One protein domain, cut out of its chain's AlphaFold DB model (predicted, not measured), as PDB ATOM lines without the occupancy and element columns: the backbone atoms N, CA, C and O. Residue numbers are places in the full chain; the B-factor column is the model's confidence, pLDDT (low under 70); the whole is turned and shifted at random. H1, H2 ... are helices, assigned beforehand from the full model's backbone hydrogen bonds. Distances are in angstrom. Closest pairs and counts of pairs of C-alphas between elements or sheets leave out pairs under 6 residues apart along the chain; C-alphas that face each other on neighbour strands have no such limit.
ATOM      1  N   SER A 179     -26.764  -4.120   2.242       70.38
ATOM      2  CA  SER A 179     -26.465  -3.798   3.647       70.38
ATOM      3  C   SER A 179     -27.095  -2.499   4.171       70.38
ATOM      4  O   SER A 179     -27.188  -2.308   5.379       70.38
ATOM      5  N   THR A 180     -27.531  -1.608   3.278       76.62
ATOM      6  CA  THR A 180     -28.153  -0.311   3.610       76.62
ATOM      7  C   THR A 180     -29.632  -0.241   3.244       76.62
ATOM      8  O   THR A 180     -30.259   0.804   3.419       76.62
ATOM      9  N   THR A 181     -30.182  -1.328   2.703       78.56
ATOM     10  CA  THR A 181     -31.591  -1.413   2.314       78.56
ATOM     11  C   THR A 181     -32.464  -1.462   3.563       78.56
ATOM     12  O   THR A 181     -32.213  -2.242   4.483       78.56
ATOM     13  N   THR A 182     -33.492  -0.620   3.607       83.56
ATOM     14  CA  THR A 182     -34.451  -0.550   4.706       83.56
ATOM     15  C   THR A 182     -35.736  -1.297   4.367       83.56
ATOM     16  O   THR A 182     -36.059  -1.562   3.210       83.56
ATOM     17  N   LEU A 183     -36.496  -1.623   5.408       79.75
ATOM     18  CA  LEU A 183     -37.848  -2.143   5.297       79.75
ATOM     19  C   LEU A 183     -38.743  -1.162   4.525       79.75
ATOM     20  O   LEU A 183     -39.543  -1.591   3.699       79.75
ATOM     21  N   GLU A 184     -38.558   0.144   4.745       81.25
ATOM     22  CA  GLU A 184     -39.285   1.199   4.037       81.25
ATOM     23  C   GLU A 184     -38.975   1.212   2.536       81.25
ATOM     24  O   GLU A 184     -39.902   1.338   1.735       81.25
ATOM     25  N   ASP A 185     -37.709   1.020   2.138       78.19
ATOM     26  CA  ASP A 185     -37.332   0.928   0.721       78.19
ATOM     27  C   ASP A 185     -38.086  -0.214   0.028       78.19
ATOM     28  O   ASP A 185     -38.573  -0.058  -1.092       78.19
ATOM     29  N   LEU A 186     -38.205  -1.359   0.710       74.25
ATOM     30  CA  LEU A 186     -38.876  -2.539   0.180       74.25
ATOM     31  C   LEU A 186     -40.396  -2.340   0.114       74.25
ATOM     32  O   LEU A 186     -41.010  -2.670  -0.897       74.25
ATOM     33  N   THR A 187     -41.008  -1.763   1.154       72.69
ATOM     34  CA  THR A 187     -42.462  -1.525   1.189       72.69
ATOM     35  C   THR A 187     -42.919  -0.395   0.267       72.69
ATOM     36  O   THR A 187     -44.082  -0.363  -0.128       72.69
ATOM     37  N   SER A 188     -42.017   0.519  -0.098       74.31
ATOM     38  CA  SER A 188     -42.309   1.647  -0.993       74.31
ATOM     39  C   SER A 188     -42.191   1.290  -2.478       74.31
ATOM     40  O   SER A 188     -42.569   2.090  -3.336       74.31
ATOM     41  N   PHE A 189     -41.672   0.103  -2.808       69.25
ATOM     42  CA  PHE A 189     -41.501  -0.337  -4.188       69.25
ATOM     43  C   PHE A 189     -42.786  -0.999  -4.702       69.25
ATOM     44  O   PHE A 189     -43.044  -2.177  -4.452       69.25
ATOM     45  N   ALA A 190     -43.607  -0.233  -5.426       63.94
ATOM     46  CA  ALA A 190     -44.916  -0.679  -5.911       63.94
ATOM     47  C   ALA A 190     -44.847  -1.974  -6.746       63.94
ATOM     48  O   ALA A 190     -45.708  -2.837  -6.619       63.94
ATOM     49  N   GLU A 191     -43.790  -2.149  -7.541       62.75
ATOM     50  CA  GLU A 191     -43.564  -3.340  -8.373       62.75
ATOM     51  C   GLU A 191     -43.147  -4.572  -7.540       62.75
ATOM     52  O   GLU A 191     -43.437  -5.708  -7.918       62.75
ATOM     53  N   ALA A 192     -42.538  -4.384  -6.358       61.94
ATOM     54  CA  ALA A 192     -42.261  -5.494  -5.436       61.94
ATOM     55  C   ALA A 192     -43.539  -6.020  -4.788       61.94
ATOM     56  O   ALA A 192     -43.540  -7.173  -4.352       61.94
ATOM     57  N   ALA A 193     -44.611  -5.224  -4.730       58.94
ATOM     58  CA  ALA A 193     -45.871  -5.658  -4.141       58.94
ATOM     59  C   ALA A 193     -46.477  -6.844  -4.902       58.94
ATOM     60  O   ALA A 193     -46.944  -7.800  -4.280       58.94
ATOM     61  N   GLU A 194     -46.408  -6.818  -6.235       58.94
ATOM     62  CA  GLU A 194     -46.890  -7.910  -7.085       58.94
ATOM     63  C   GLU A 194     -45.970  -9.134  -7.007       58.94
ATOM     64  O   GLU A 194     -46.438 -10.234  -6.719       58.94
ATOM     65  N   LEU A 195     -44.652  -8.942  -7.141       60.28
ATOM     66  CA  LEU A 195     -43.669 -10.033  -7.061       60.28
ATOM     67  C   LEU A 195     -43.702 -10.753  -5.710       60.28
ATOM     68  O   LEU A 195     -43.615 -11.975  -5.636       60.28
ATOM     69  N   SER A 196     -43.836 -10.002  -4.621       61.16
ATOM     70  CA  SER A 196     -43.816 -10.568  -3.273       61.16
ATOM     71  C   SER A 196     -45.095 -11.318  -2.944       61.16
ATOM     72  O   SER A 196     -45.043 -12.286  -2.189       61.16
ATOM     73  N   ARG A 197     -46.234 -10.922  -3.523       61.12
ATOM     74  CA  ARG A 197     -47.459 -11.721  -3.449       61.12
ATOM     75  C   ARG A 197     -47.217 -13.106  -4.046       61.12
ATOM     76  O   ARG A 197     -47.546 -14.095  -3.400       61.12
ATOM     77  N   ASP A 198     -46.589 -13.174  -5.211       61.50
ATOM     78  CA  ASP A 198     -46.381 -14.436  -5.925       61.50
ATOM     79  C   ASP A 198     -45.251 -15.286  -5.291       61.50
ATOM     80  O   ASP A 198     -45.305 -16.511  -5.319       61.50
ATOM     81  N   LEU A 199     -44.252 -14.654  -4.658       62.94
ATOM     82  CA  LEU A 199     -43.099 -15.332  -4.037       62.94
ATOM     83  C   LEU A 199     -43.288 -15.720  -2.560       62.94
ATOM     84  O   LEU A 199     -42.671 -16.679  -2.099       62.94
ATOM     85  N   LEU A 200     -44.062 -14.950  -1.786       65.12
ATOM     86  CA  LEU A 200     -44.142 -15.087  -0.321       65.12
ATOM     87  C   LEU A 200     -45.533 -15.496   0.188       65.12
ATOM     88  O   LEU A 200     -45.674 -15.771   1.389       65.12
ATOM     89  N   SER A 201     -46.560 -15.534  -0.669       62.47
ATOM     90  CA  SER A 201     -47.844 -16.116  -0.280       62.47
ATOM     91  C   SER A 201     -47.670 -17.626  -0.096       62.47
ATOM     92  O   SER A 201     -47.168 -18.335  -0.958       62.47
ATOM     93  N   GLY A 202     -48.030 -18.139   1.081       53.59
ATOM     94  CA  GLY A 202     -47.930 -19.575   1.384       53.59
ATOM     95  C   GLY A 202     -49.032 -20.426   0.740       53.59
ATOM     96  O   GLY A 202     -49.265 -21.533   1.215       53.59
ATOM     97  N   GLY A 203     -49.757 -19.877  -0.243       56.78
ATOM     98  CA  GLY A 203     -50.859 -20.526  -0.959       56.78
ATOM     99  C   GLY A 203     -50.403 -21.155  -2.274       56.78
ATOM    100  O   GLY A 203     -49.216 -21.144  -2.598       56.78
ATOM    101  N   ASN A 204     -51.341 -21.719  -3.034       54.31
ATOM    102  CA  ASN A 204     -51.039 -22.191  -4.380       54.31
ATOM    103  C   ASN A 204     -50.746 -20.976  -5.277       54.31
ATOM    104  O   ASN A 204     -51.425 -19.958  -5.155       54.31
ATOM    105  N   ILE A 205     -49.754 -21.065  -6.168       54.00
ATOM    106  CA  ILE A 205     -49.317 -19.931  -7.018       54.00
ATOM    107  C   ILE A 205     -50.471 -19.417  -7.905       54.00
ATOM    108  O   ILE A 205     -50.508 -18.245  -8.272       54.00
ATOM    109  N   ASP A 206     -51.445 -20.283  -8.193       54.41
ATOM    110  CA  ASP A 206     -52.629 -19.976  -8.996       54.41
ATOM    111  C   ASP A 206     -53.766 -19.289  -8.209       54.41
ATOM    112  O   ASP A 206     -54.741 -18.813  -8.804       54.41
ATOM    113  N   ASP A 207     -53.671 -19.212  -6.879       51.50
ATOM    114  CA  ASP A 207     -54.719 -18.620  -6.052       51.50
ATOM    115  C   ASP A 207     -54.605 -17.090  -6.062       51.50
ATOM    116  O   ASP A 207     -53.659 -16.490  -5.546       51.50
ATOM    117  N   LYS A 208     -55.625 -16.418  -6.610       50.47
ATOM    118  CA  LYS A 208     -55.738 -14.957  -6.525       50.47
ATOM    119  C   LYS A 208     -55.840 -14.530  -5.060       50.47
ATOM    120  O   LYS A 208     -56.894 -14.667  -4.440       50.47
ATOM    121  N   VAL A 209     -54.774 -13.942  -4.523       51.28
ATOM    122  CA  VAL A 209     -54.805 -13.305  -3.200       51.28
ATOM    123  C   VAL A 209     -55.741 -12.093  -3.264       51.28
ATOM    124  O   VAL A 209     -55.472 -11.123  -3.972       51.28
ATOM    125  N   GLY A 210     -56.870 -12.155  -2.555       44.91
ATOM    126  CA  GLY A 210     -57.822 -11.050  -2.443       44.91
ATOM    127  C   GLY A 210     -57.373 -10.001  -1.418       44.91
ATOM    128  O   GLY A 210     -57.036 -10.351  -0.291       44.91
ATOM    129  N   GLY A 211     -57.391  -8.718  -1.798       52.66
ATOM    130  CA  GLY A 211     -57.084  -7.574  -0.923       52.66
ATOM    131  C   GLY A 211     -56.487  -6.383  -1.685       52.66
ATOM    132  O   GLY A 211     -56.008  -6.544  -2.807       52.66
ATOM    133  N   GLN A 212     -56.519  -5.174  -1.104       53.91
ATOM    134  CA  GLN A 212     -55.781  -4.027  -1.651       53.91
ATOM    135  C   GLN A 212     -54.277  -4.337  -1.610       53.91
ATOM    136  O   GLN A 212     -53.713  -4.505  -0.529       53.91
ATOM    137  N   ALA A 213     -53.637  -4.389  -2.782       53.78
ATOM    138  CA  ALA A 213     -52.276  -4.896  -2.973       53.78
ATOM    139  C   ALA A 213     -51.237  -4.344  -1.970       53.78
ATOM    140  O   ALA A 213     -50.399  -5.105  -1.488       53.78
ATOM    141  N   GLY A 214     -51.324  -3.059  -1.600       51.09
ATOM    142  CA  GLY A 214     -50.372  -2.394  -0.696       51.09
ATOM    143  C   GLY A 214     -50.476  -2.785   0.788       51.09
ATOM    144  O   GLY A 214     -49.446  -2.957   1.449       51.09
ATOM    145  N   GLU A 215     -51.689  -2.980   1.320       56.97
ATOM    146  CA  GLU A 215     -51.888  -3.399   2.720       56.97
ATOM    147  C   GLU A 215     -51.544  -4.878   2.908       56.97
ATOM    148  O   GLU A 215     -50.875  -5.247   3.876       56.97
ATOM    149  N   THR A 216     -51.910  -5.730   1.945       65.31
ATOM    150  CA  THR A 216     -51.498  -7.139   1.940       65.31
ATOM    151  C   THR A 216     -49.982  -7.287   1.832       65.31
ATOM    152  O   THR A 216     -49.412  -8.113   2.538       65.31
ATOM    153  N   PHE A 217     -49.310  -6.463   1.021       68.88
ATOM    154  CA  PHE A 217     -47.859  -6.515   0.816       68.88
ATOM    155  C   PHE A 217     -47.060  -6.135   2.064       68.88
ATOM    156  O   PHE A 217     -46.197  -6.894   2.508       68.88
ATOM    157  N   THR A 218     -47.386  -4.990   2.666       69.56
ATOM    158  CA  THR A 218     -46.708  -4.517   3.879       69.56
ATOM    159  C   THR A 218     -46.870  -5.528   5.014       69.56
ATOM    160  O   THR A 218     -45.905  -5.839   5.713       69.56
ATOM    161  N   ASN A 219     -48.064  -6.108   5.163       73.19
ATOM    162  CA  ASN A 219     -48.323  -7.138   6.166       73.19
ATOM    163  C   ASN A 219     -47.568  -8.443   5.875       73.19
ATOM    164  O   ASN A 219     -47.046  -9.063   6.804       73.19
ATOM    165  N   LEU A 220     -47.453  -8.852   4.607       71.94
ATOM    166  CA  LEU A 220     -46.727 -10.057   4.202       71.94
ATOM    167  C   LEU A 220     -45.223  -9.933   4.482       71.94
ATOM    168  O   LEU A 220     -44.640 -10.827   5.099       71.94
ATOM    169  N   ILE A 221     -44.612  -8.801   4.109       74.12
ATOM    170  CA  ILE A 221     -43.211  -8.497   4.429       74.12
ATOM    171  C   ILE A 221     -43.011  -8.485   5.941       74.12
ATOM    172  O   ILE A 221     -42.122  -9.174   6.438       74.12
ATOM    173  N   LYS A 222     -43.848  -7.755   6.687       76.06
ATOM    174  CA  LYS A 222     -43.721  -7.670   8.148       76.06
ATOM    175  C   LYS A 222     -43.837  -9.038   8.820       76.06
ATOM    176  O   LYS A 222     -43.098  -9.336   9.753       76.06
ATOM    177  N   THR A 223     -44.711  -9.901   8.307       77.81
ATOM    178  CA  THR A 223     -44.899 -11.263   8.827       77.81
ATOM    179  C   THR A 223     -43.703 -12.170   8.528       77.81
ATOM    180  O   THR A 223     -43.306 -12.961   9.382       77.81
ATOM    181  N   LYS A 224     -43.134 -12.098   7.318       75.81
ATOM    182  CA  LYS A 224     -42.090 -13.033   6.863       75.81
ATOM    183  C   LYS A 224     -40.674 -12.562   7.169       75.81
ATOM    184  O   LYS A 224     -39.837 -13.377   7.545       75.81
ATOM    185  N   LEU A 225     -40.411 -11.270   7.006       79.06
ATOM    186  CA  LEU A 225     -39.081 -10.676   7.129       79.06
ATOM    187  C   LEU A 225     -38.895  -9.933   8.457       79.06
ATOM    188  O   LEU A 225     -37.766  -9.811   8.918       79.06
ATOM    189  N   GLY A 226     -39.981  -9.519   9.117       80.62
ATOM    190  CA  GLY A 226     -39.937  -8.871  10.428       80.62
ATOM    191  C   GLY A 226     -40.756  -7.577  10.491       80.62
ATOM    192  O   GLY A 226     -40.744  -6.818   9.524       80.62
ATOM    193  N   PRO A 227     -41.463  -7.305  11.604       80.62
ATOM    194  CA  PRO A 227     -42.340  -6.138  11.724       80.62
ATOM    195  C   PRO A 227     -41.589  -4.800  11.787       80.62
ATOM    196  O   PRO A 227     -42.167  -3.770  11.437       80.62
ATOM    197  N   GLU A 228     -40.325  -4.826  12.212       85.25
ATOM    198  CA  GLU A 228     -39.485  -3.653  12.460       85.25
ATOM    199  C   GLU A 228     -38.166  -3.721  11.671       85.25
ATOM    200  O   GLU A 228     -37.738  -4.790  11.227       85.25
ATOM    201  N   GLN A 229     -37.496  -2.574  11.508       85.06
ATOM    202  CA  GLN A 229     -36.242  -2.461  10.751       85.06
ATOM    203  C   GLN A 229     -35.133  -3.377  11.295       85.06
ATOM    204  O   GLN A 229     -34.408  -3.997  10.512       85.06
ATOM    205  N   ASP A 230     -35.006  -3.487  12.617       85.06
ATOM    206  CA  ASP A 230     -33.993  -4.335  13.253       85.06
ATOM    207  C   ASP A 230     -34.266  -5.819  12.992       85.06
ATOM    208  O   ASP A 230     -33.349  -6.592  12.699       85.06
ATOM    209  N   ASP A 231     -35.541  -6.216  13.018       84.38
ATOM    210  CA  ASP A 231     -35.958  -7.567  12.667       84.38
ATOM    211  C   ASP A 231     -35.679  -7.883  11.198       84.38
ATOM    212  O   ASP A 231     -35.104  -8.933  10.912       84.38
ATOM    213  N   PHE A 232     -36.036  -6.971  10.290       84.69
ATOM    214  CA  PHE A 232     -35.755  -7.088   8.858       84.69
ATOM    215  C   PHE A 232     -34.253  -7.226   8.590       84.69
ATOM    216  O   PHE A 232     -33.816  -8.126   7.868       84.69
ATOM    217  N   THR A 233     -33.442  -6.386   9.231       84.50
ATOM    218  CA  THR A 233     -31.985  -6.414   9.069       84.50
ATOM    219  C   THR A 233     -31.426  -7.754   9.540       84.50
ATOM    220  O   THR A 233     -30.723  -8.436   8.800       84.50
ATOM    221  N   ARG A 234     -31.813  -8.186  10.743       86.12
ATOM    222  CA  ARG A 234     -31.324  -9.425  11.354       86.12
ATOM    223  C   ARG A 234     -31.782 -10.689  10.624       86.12
ATOM    224  O   ARG A 234     -31.013 -11.641  10.540       86.12
ATOM    225  N   LYS A 235     -33.036 -10.744  10.164       82.31
ATOM    226  CA  LYS A 235     -33.641 -11.959   9.583       82.31
ATOM    227  C   LYS A 235     -33.441 -12.074   8.076       82.31
ATOM    228  O   LYS A 235     -33.448 -13.192   7.569       82.31
ATOM    229  N   PHE A 236     -33.276 -10.957   7.371       83.69
ATOM    230  CA  PHE A 236     -33.186 -10.943   5.914       83.69
ATOM    231  C   PHE A 236     -31.862 -10.370   5.413       83.69
ATOM    232  O   PHE A 236     -31.125 -11.082   4.735       83.69
ATOM    233  N   VAL A 237     -31.521  -9.130   5.775       83.94
ATOM    234  CA  VAL A 237     -30.338  -8.446   5.219       83.94
ATOM    235  C   VAL A 237     -29.043  -9.143   5.631       83.94
ATOM    236  O   VAL A 237     -28.279  -9.550   4.763       83.94
ATOM    237  N   THR A 238     -28.796  -9.338   6.930       85.12
ATOM    238  CA  THR A 238     -27.549  -9.936   7.433       85.12
ATOM    239  C   THR A 238     -27.326 -11.363   6.920       85.12
ATOM    240  O   THR A 238     -26.219 -11.644   6.448       85.12
ATOM    241  N   PRO A 239     -28.327 -12.270   6.951       83.69
ATOM    242  CA  PRO A 239     -28.153 -13.608   6.405       83.69
ATOM    243  C   PRO A 239     -27.906 -13.590   4.900       83.69
ATOM    244  O   PRO A 239     -27.015 -14.304   4.452       83.69
ATOM    245  N   LEU A 240     -28.644 -12.767   4.139       83.00
ATOM    246  CA  LEU A 240     -28.506 -12.668   2.684       83.00
ATOM    247  C   LEU A 240     -27.137 -12.110   2.280       83.00
ATOM    248  O   LEU A 240     -26.482 -12.681   1.415       83.00
ATOM    249  N   ASP A 241     -26.680 -11.047   2.941       83.19
ATOM    250  CA  ASP A 241     -25.378 -10.411   2.712       83.19
ATOM    251  C   ASP A 241     -24.212 -11.380   2.966       83.19
ATOM    252  O   ASP A 241     -23.229 -11.403   2.223       83.19
ATOM    253  N   SER A 242     -24.372 -12.260   3.960       84.75
ATOM    254  CA  SER A 242     -23.360 -13.235   4.378       84.75
ATOM    255  C   SER A 242     -23.380 -14.548   3.587       84.75
ATOM    256  O   SER A 242     -22.531 -15.407   3.840       84.75
ATOM    257  N   ILE A 243     -24.321 -14.756   2.651       82.25
ATOM    258  CA  ILE A 243     -24.387 -16.016   1.892       82.25
ATOM    259  C   ILE A 243     -23.100 -16.179   1.079       82.25
ATOM    260  O   ILE A 243     -22.800 -15.320   0.245       82.25
ATOM    261  N   PRO A 244     -22.357 -17.284   1.262       80.88
ATOM    262  CA  PRO A 244     -21.120 -17.496   0.540       80.88
ATOM    263  C   PRO A 244     -21.392 -17.824  -0.934       80.88
ATOM    264  O   PRO A 244     -22.117 -18.766  -1.257       80.88
ATOM    265  N   VAL A 245     -20.747 -17.091  -1.836       74.50
ATOM    266  CA  VAL A 245     -20.788 -17.298  -3.288       74.50
ATOM    267  C   VAL A 245     -19.372 -17.490  -3.806       74.50
ATOM    268  O   VAL A 245     -18.739 -16.584  -4.309       74.50
ATOM    269  N   ASN A 246     -18.837 -18.702  -3.699       70.94
ATOM    270  CA  ASN A 246     -17.498 -18.980  -4.221       70.94
ATOM    271  C   ASN A 246     -17.544 -19.196  -5.738       70.94
ATOM    272  O   ASN A 246     -17.828 -20.314  -6.185       70.94
ATOM    273  N   PHE A 247     -17.245 -18.152  -6.514       72.38
ATOM    274  CA  PHE A 247     -17.074 -18.221  -7.968       72.38
ATOM    275  C   PHE A 247     -15.770 -17.552  -8.417       72.38
ATOM    276  O   PHE A 247     -15.165 -16.774  -7.684       72.38
ATOM    277  N   LYS A 248     -15.307 -17.891  -9.622       72.06
ATOM    278  CA  LYS A 248     -14.153 -17.237 -10.251       72.06
ATOM    279  C   LYS A 248     -14.632 -16.191 -11.250       72.06
ATOM    280  O   LYS A 248     -15.573 -16.449 -12.001       72.06
ATOM    281  N   LYS A 249     -13.961 -15.044 -11.282       70.12
ATOM    282  CA  LYS A 249     -14.148 -14.007 -12.297       70.12
ATOM    283  C   LYS A 249     -13.027 -14.152 -13.323       70.12
ATOM    284  O   LYS A 249     -11.936 -13.625 -13.146       70.12
ATOM    285  N   GLY A 250     -13.277 -14.943 -14.368       70.25
ATOM    286  CA  GLY A 250     -12.196 -15.411 -15.240       70.25
ATOM    287  C   GLY A 250     -11.230 -16.303 -14.452       70.25
ATOM    288  O   GLY A 250     -11.664 -17.302 -13.874       70.25
ATOM    289  N   ASP A 251      -9.956 -15.916 -14.396       72.00
ATOM    290  CA  ASP A 251      -8.911 -16.638 -13.652       72.00
ATOM    291  C   ASP A 251      -8.720 -16.140 -12.209       72.00
ATOM    292  O   ASP A 251      -8.100 -16.830 -11.395       72.00
ATOM    293  N   GLU A 252      -9.295 -14.987 -11.858       75.44
ATOM    294  CA  GLU A 252      -9.184 -14.403 -10.523       75.44
ATOM    295  C   GLU A 252     -10.270 -14.924  -9.563       75.44
ATOM    296  O   GLU A 252     -11.388 -15.263  -9.982       75.44
ATOM    297  N   PRO A 253      -9.972 -15.005  -8.252       76.12
ATOM    298  CA  PRO A 253     -10.991 -15.290  -7.253       76.12
ATOM    299  C   PRO A 253     -12.045 -14.172  -7.251       76.12
ATOM    300  O   PRO A 253     -11.712 -12.996  -7.140       76.12
ATOM    301  N   GLY A 254     -13.317 -14.547  -7.389       72.00
ATOM    302  CA  GLY A 254     -14.432 -13.614  -7.271       72.00
ATOM    303  C   GLY A 254     -14.755 -13.259  -5.811       72.00
ATOM    304  O   GLY A 254     -14.134 -13.796  -4.886       72.00
ATOM    305  N   PRO A 255     -15.745 -12.372  -5.604       75.75
ATOM    306  CA  PRO A 255     -16.329 -12.078  -4.294       75.75
ATOM    307  C   PRO A 255     -16.707 -13.352  -3.538       75.75
ATOM    308  O   PRO A 255     -17.134 -14.326  -4.154       75.75
ATOM    309  N   LYS A 256     -16.574 -13.352  -2.211       78.00
ATOM    310  CA  LYS A 256     -16.855 -14.520  -1.365       78.00
ATOM    311  C   LYS A 256     -18.279 -14.540  -0.843       78.00
ATOM    312  O   LYS A 256     -18.756 -15.625  -0.516       78.00
ATOM    313  N   THR A 257     -18.960 -13.397  -0.767       84.69
ATOM    314  CA  THR A 257     -20.350 -13.303  -0.293       84.69
ATOM    315  C   THR A 257     -21.253 -12.536  -1.259       84.69
ATOM    316  O   THR A 257     -20.776 -11.806  -2.131       84.69
ATOM    317  N   ILE A 258     -22.574 -12.722  -1.138       79.00
ATOM    318  CA  ILE A 258     -23.556 -11.956  -1.925       79.00
ATOM    319  C   ILE A 258     -23.402 -10.456  -1.655       79.00
ATOM    320  O   ILE A 258     -23.490  -9.669  -2.595       79.00
ATOM    321  N   GLY A 259     -23.119 -10.064  -0.409       78.75
ATOM    322  CA  GLY A 259     -22.849  -8.675  -0.041       78.75
ATOM    323  C   GLY A 259     -21.657  -8.081  -0.788       78.75
ATOM    324  O   GLY A 259     -21.761  -7.013  -1.394       78.75
ATOM    325  N   GLU A 260     -20.540  -8.812  -0.832       80.56
ATOM    326  CA  GLU A 260     -19.354  -8.405  -1.591       80.56
ATOM    327  C   GLU A 260     -19.647  -8.332  -3.101       80.56
ATOM    328  O   GLU A 260     -19.267  -7.368  -3.766       80.56
ATOM    329  N   ALA A 261     -20.391  -9.301  -3.647       78.75
ATOM    330  CA  ALA A 261     -20.790  -9.291  -5.055       78.75
ATOM    331  C   ALA A 261     -21.714  -8.108  -5.400       78.75
ATOM    332  O   ALA A 261     -21.582  -7.519  -6.475       78.75
ATOM    333  N   ALA A 262     -22.623  -7.733  -4.492       75.38
ATOM    334  CA  ALA A 262     -23.487  -6.562  -4.634       75.38
ATOM    335  C   ALA A 262     -22.678  -5.259  -4.642       75.38
ATOM    336  O   ALA A 262     -22.923  -4.390  -5.478       75.38
ATOM    337  N   ALA A 263     -21.681  -5.135  -3.761       74.94
ATOM    338  CA  ALA A 263     -20.818  -3.957  -3.676       74.94
ATOM    339  C   ALA A 263     -19.974  -3.734  -4.946       74.94
ATOM    340  O   ALA A 263     -19.729  -2.591  -5.341       74.94
ATOM    341  N   SER A 264     -19.549  -4.819  -5.597       73.81
ATOM    342  CA  SER A 264     -18.690  -4.792  -6.789       73.81
ATOM    343  C   SER A 264     -19.446  -4.871  -8.125       73.81
ATOM    344  O   SER A 264     -18.806  -4.907  -9.172       73.81
ATOM    345  N   ASN A 265     -20.786  -4.853  -8.117       71.31
ATOM    346  CA  ASN A 265     -21.651  -5.062  -9.295       71.31
ATOM    347  C   ASN A 265     -21.457  -6.422 -10.003       71.31
ATOM    348  O   ASN A 265     -21.769  -6.564 -11.183       71.31
ATOM    349  N   ASP A 266     -20.988  -7.443  -9.285       77.62
ATOM    350  CA  ASP A 266     -20.727  -8.784  -9.825       77.62
ATOM    351  C   ASP A 266     -21.919  -9.751  -9.642       77.62
ATOM    352  O   ASP A 266     -21.824 -10.934  -9.975       77.62
ATOM    353  N   ILE A 267     -23.071  -9.256  -9.161       77.88
ATOM    354  CA  ILE A 267     -24.322 -10.023  -8.991       77.88
ATOM    355  C   ILE A 267     -24.692 -10.849 -10.239       77.88
ATOM    356  O   ILE A 267     -24.990 -12.031 -10.068       77.88
ATOM    357  N   PRO A 268     -24.646 -10.324 -11.485       77.50
ATOM    358  CA  PRO A 268     -25.000 -11.121 -12.664       77.50
ATOM    359  C   PRO A 268     -24.080 -12.331 -12.870       77.50
ATOM    360  O   PRO A 268     -24.539 -13.406 -13.256       77.50
ATOM    361  N   ILE A 269     -22.786 -12.175 -12.569       78.75
ATOM    362  CA  ILE A 269     -21.789 -13.246 -12.686       78.75
ATOM    363  C   ILE A 269     -22.041 -14.302 -11.604       78.75
ATOM    364  O   ILE A 269     -22.065 -15.499 -11.898       78.75
ATOM    365  N   ALA A 270     -22.302 -13.865 -10.368       76.38
ATOM    366  CA  ALA A 270     -22.666 -14.750  -9.265       76.38
ATOM    367  C   ALA A 270     -23.947 -15.546  -9.574       76.38
ATOM    368  O   ALA A 270     -23.992 -16.759  -9.358       76.38
ATOM    369  N   LEU A 271     -24.970 -14.892 -10.140       79.38
ATOM    370  CA  LEU A 271     -26.239 -15.521 -10.507       79.38
ATOM    371  C   LEU A 271     -26.041 -16.591 -11.587       79.38
ATOM    372  O   LEU A 271     -26.506 -17.721 -11.428       79.38
ATOM    373  N   ALA A 272     -25.292 -16.262 -12.646       79.75
ATOM    374  CA  ALA A 272     -24.961 -17.196 -13.719       79.75
ATOM    375  C   ALA A 272     -24.193 -18.419 -13.190       79.75
ATOM    376  O   ALA A 272     -24.469 -19.554 -13.587       79.75
ATOM    377  N   TYR A 273     -23.270 -18.214 -12.246       80.31
ATOM    378  CA  TYR A 273     -22.541 -19.305 -11.604       80.31
ATOM    379  C   TYR A 273     -23.455 -20.210 -10.763       80.31
ATOM    380  O   TYR A 273     -23.387 -21.434 -10.891       80.31
ATOM    381  N   ILE A 274     -24.328 -19.637  -9.926       77.94
ATOM    382  CA  ILE A 274     -25.266 -20.401  -9.088       77.94
ATOM    383  C   ILE A 274     -26.245 -21.196  -9.958       77.94
ATOM    384  O   ILE A 274     -26.440 -22.390  -9.721       77.94
ATOM    385  N   GLN A 275     -26.812 -20.571 -10.995       81.44
ATOM    386  CA  GLN A 275     -27.699 -21.241 -11.949       81.44
ATOM    387  C   GLN A 275     -26.974 -22.376 -12.681       81.44
ATOM    388  O   GLN A 275     -27.475 -23.498 -12.729       81.44
ATOM    389  N   GLY A 276     -25.756 -22.127 -13.172       78.50
ATOM    390  CA  GLY A 276     -24.933 -23.150 -13.813       78.50
ATOM    391  C   GLY A 276     -24.588 -24.311 -12.874       78.50
ATOM    392  O   GLY A 276     -24.622 -25.470 -13.286       78.50
ATOM    393  N   LYS A 277     -24.300 -24.033 -11.596       76.81
ATOM    394  CA  LYS A 277     -24.061 -25.065 -10.576       76.81
ATOM    395  C   LYS A 277     -25.318 -25.894 -10.308       76.81
ATOM    396  O   LYS A 277     -25.218 -27.118 -10.274       76.81
ATOM    397  N   SER A 278     -26.476 -25.251 -10.157       76.94
ATOM    398  CA  SER A 278     -27.767 -25.921  -9.957       76.94
ATOM    399  C   SER A 278     -28.122 -26.826 -11.140       76.94
ATOM    400  O   SER A 278     -28.439 -27.996 -10.938       76.94
ATOM    401  N   GLN A 279     -27.957 -26.345 -12.377       75.44
ATOM    402  CA  GLN A 279     -28.179 -27.153 -13.580       75.44
ATOM    403  C   GLN A 279     -27.233 -28.354 -13.653       75.44
ATOM    404  O   GLN A 279     -27.675 -29.467 -13.923       75.44
ATOM    405  N   ARG A 280     -25.943 -28.162 -13.340       72.31
ATOM    406  CA  ARG A 280     -24.970 -29.265 -13.291       72.31
ATOM    407  C   ARG A 280     -25.346 -30.302 -12.238       72.31
ATOM    408  O   ARG A 280     -25.289 -31.493 -12.523       72.31
ATOM    409  N   GLN A 281     -25.769 -29.867 -11.052       68.12
ATOM    410  CA  GLN A 281     -26.239 -30.765  -9.998       68.12
ATOM    411  C   GLN A 281     -27.517 -31.513 -10.401       68.12
ATOM    412  O   GLN A 281     -27.615 -32.701 -10.114       68.12
ATOM    413  N   ALA A 282     -28.435 -30.881 -11.136       60.62
ATOM    414  CA  ALA A 282     -29.619 -31.545 -11.681       60.62
ATOM    415  C   ALA A 282     -29.267 -32.618 -12.731       60.62
ATOM    416  O   ALA A 282     -29.880 -33.681 -12.743       60.62
ATOM    417  N   THR A 283     -28.234 -32.407 -13.557       54.34
ATOM    418  CA  THR A 283     -27.724 -33.449 -14.474       54.34
ATOM    419  C   THR A 283     -26.973 -34.585 -13.774       54.34
ATOM    420  O   THR A 283     -26.961 -35.698 -14.289       54.34
TER     421      THR A 283
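This is residues 179 to 283 of the 377 residues of the protein "Variant surface glycoprotein" of Trypanosoma brucei (UniProt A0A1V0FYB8). What shape do the six helices make? Two lobes are bridged by H4: at one end a helical hairpin of H5 and the longer H6, at the other a small cluster of H1, H2 and H3. Residues 275 to 283 of H6 stick out. How large and how dense is it? The printed part has 105 residues with six named helices, H1 to H6 in chain order, and no named strand: all helix. It is loose, with a radius of gyration of the C-alphas of 16.5 A and spans of 50 by 34 by 20 A.

Where is the longest helix? H6, residues 267 to 283, is 24.3 A long and ends at C-alpha 283 (-27.724, -33.449, -14.474). Where are the others? H5 is residues 258 to 263; H4, 229 to 241, 15.7 A; H3, 213 to 225, 17.6 A; H2, 190 to 200, 15.5 A. H1, residues 183 to 187, begins at C-alpha 183 (-37.848, -2.143, 5.297).

What touches H6? Its residues 267 to 270 alone touch H5 in a hairpin, a shallow tilt of 26 degrees, opposite ways; the closest C-alphas, Ala 261 and Ile 267, are 5.3 A apart. What lies beyond? H4 touches H5 with residues 240 to 241 alone, about perpendicular at 85 degrees, closest C-alphas Asp 241 and Gly 259, 4.1 A. H2 touches H3 at a steep tilt of 53 degrees, the same way, closest C-alphas Ala 193 and Phe 217, 5.4 A. Are the helix backbones whole? Every O i to N i+4 pair is within hydrogen-bond range in H1, H3, H5 and H6, but 5 of 7 in H2 and 7 of 9 in H4.

Which links are long? H2 to H3 and H4 to H5, and the printed part has no cut. Where is confidence low? Residues 189 to 218 and 281 to 283 are under 70.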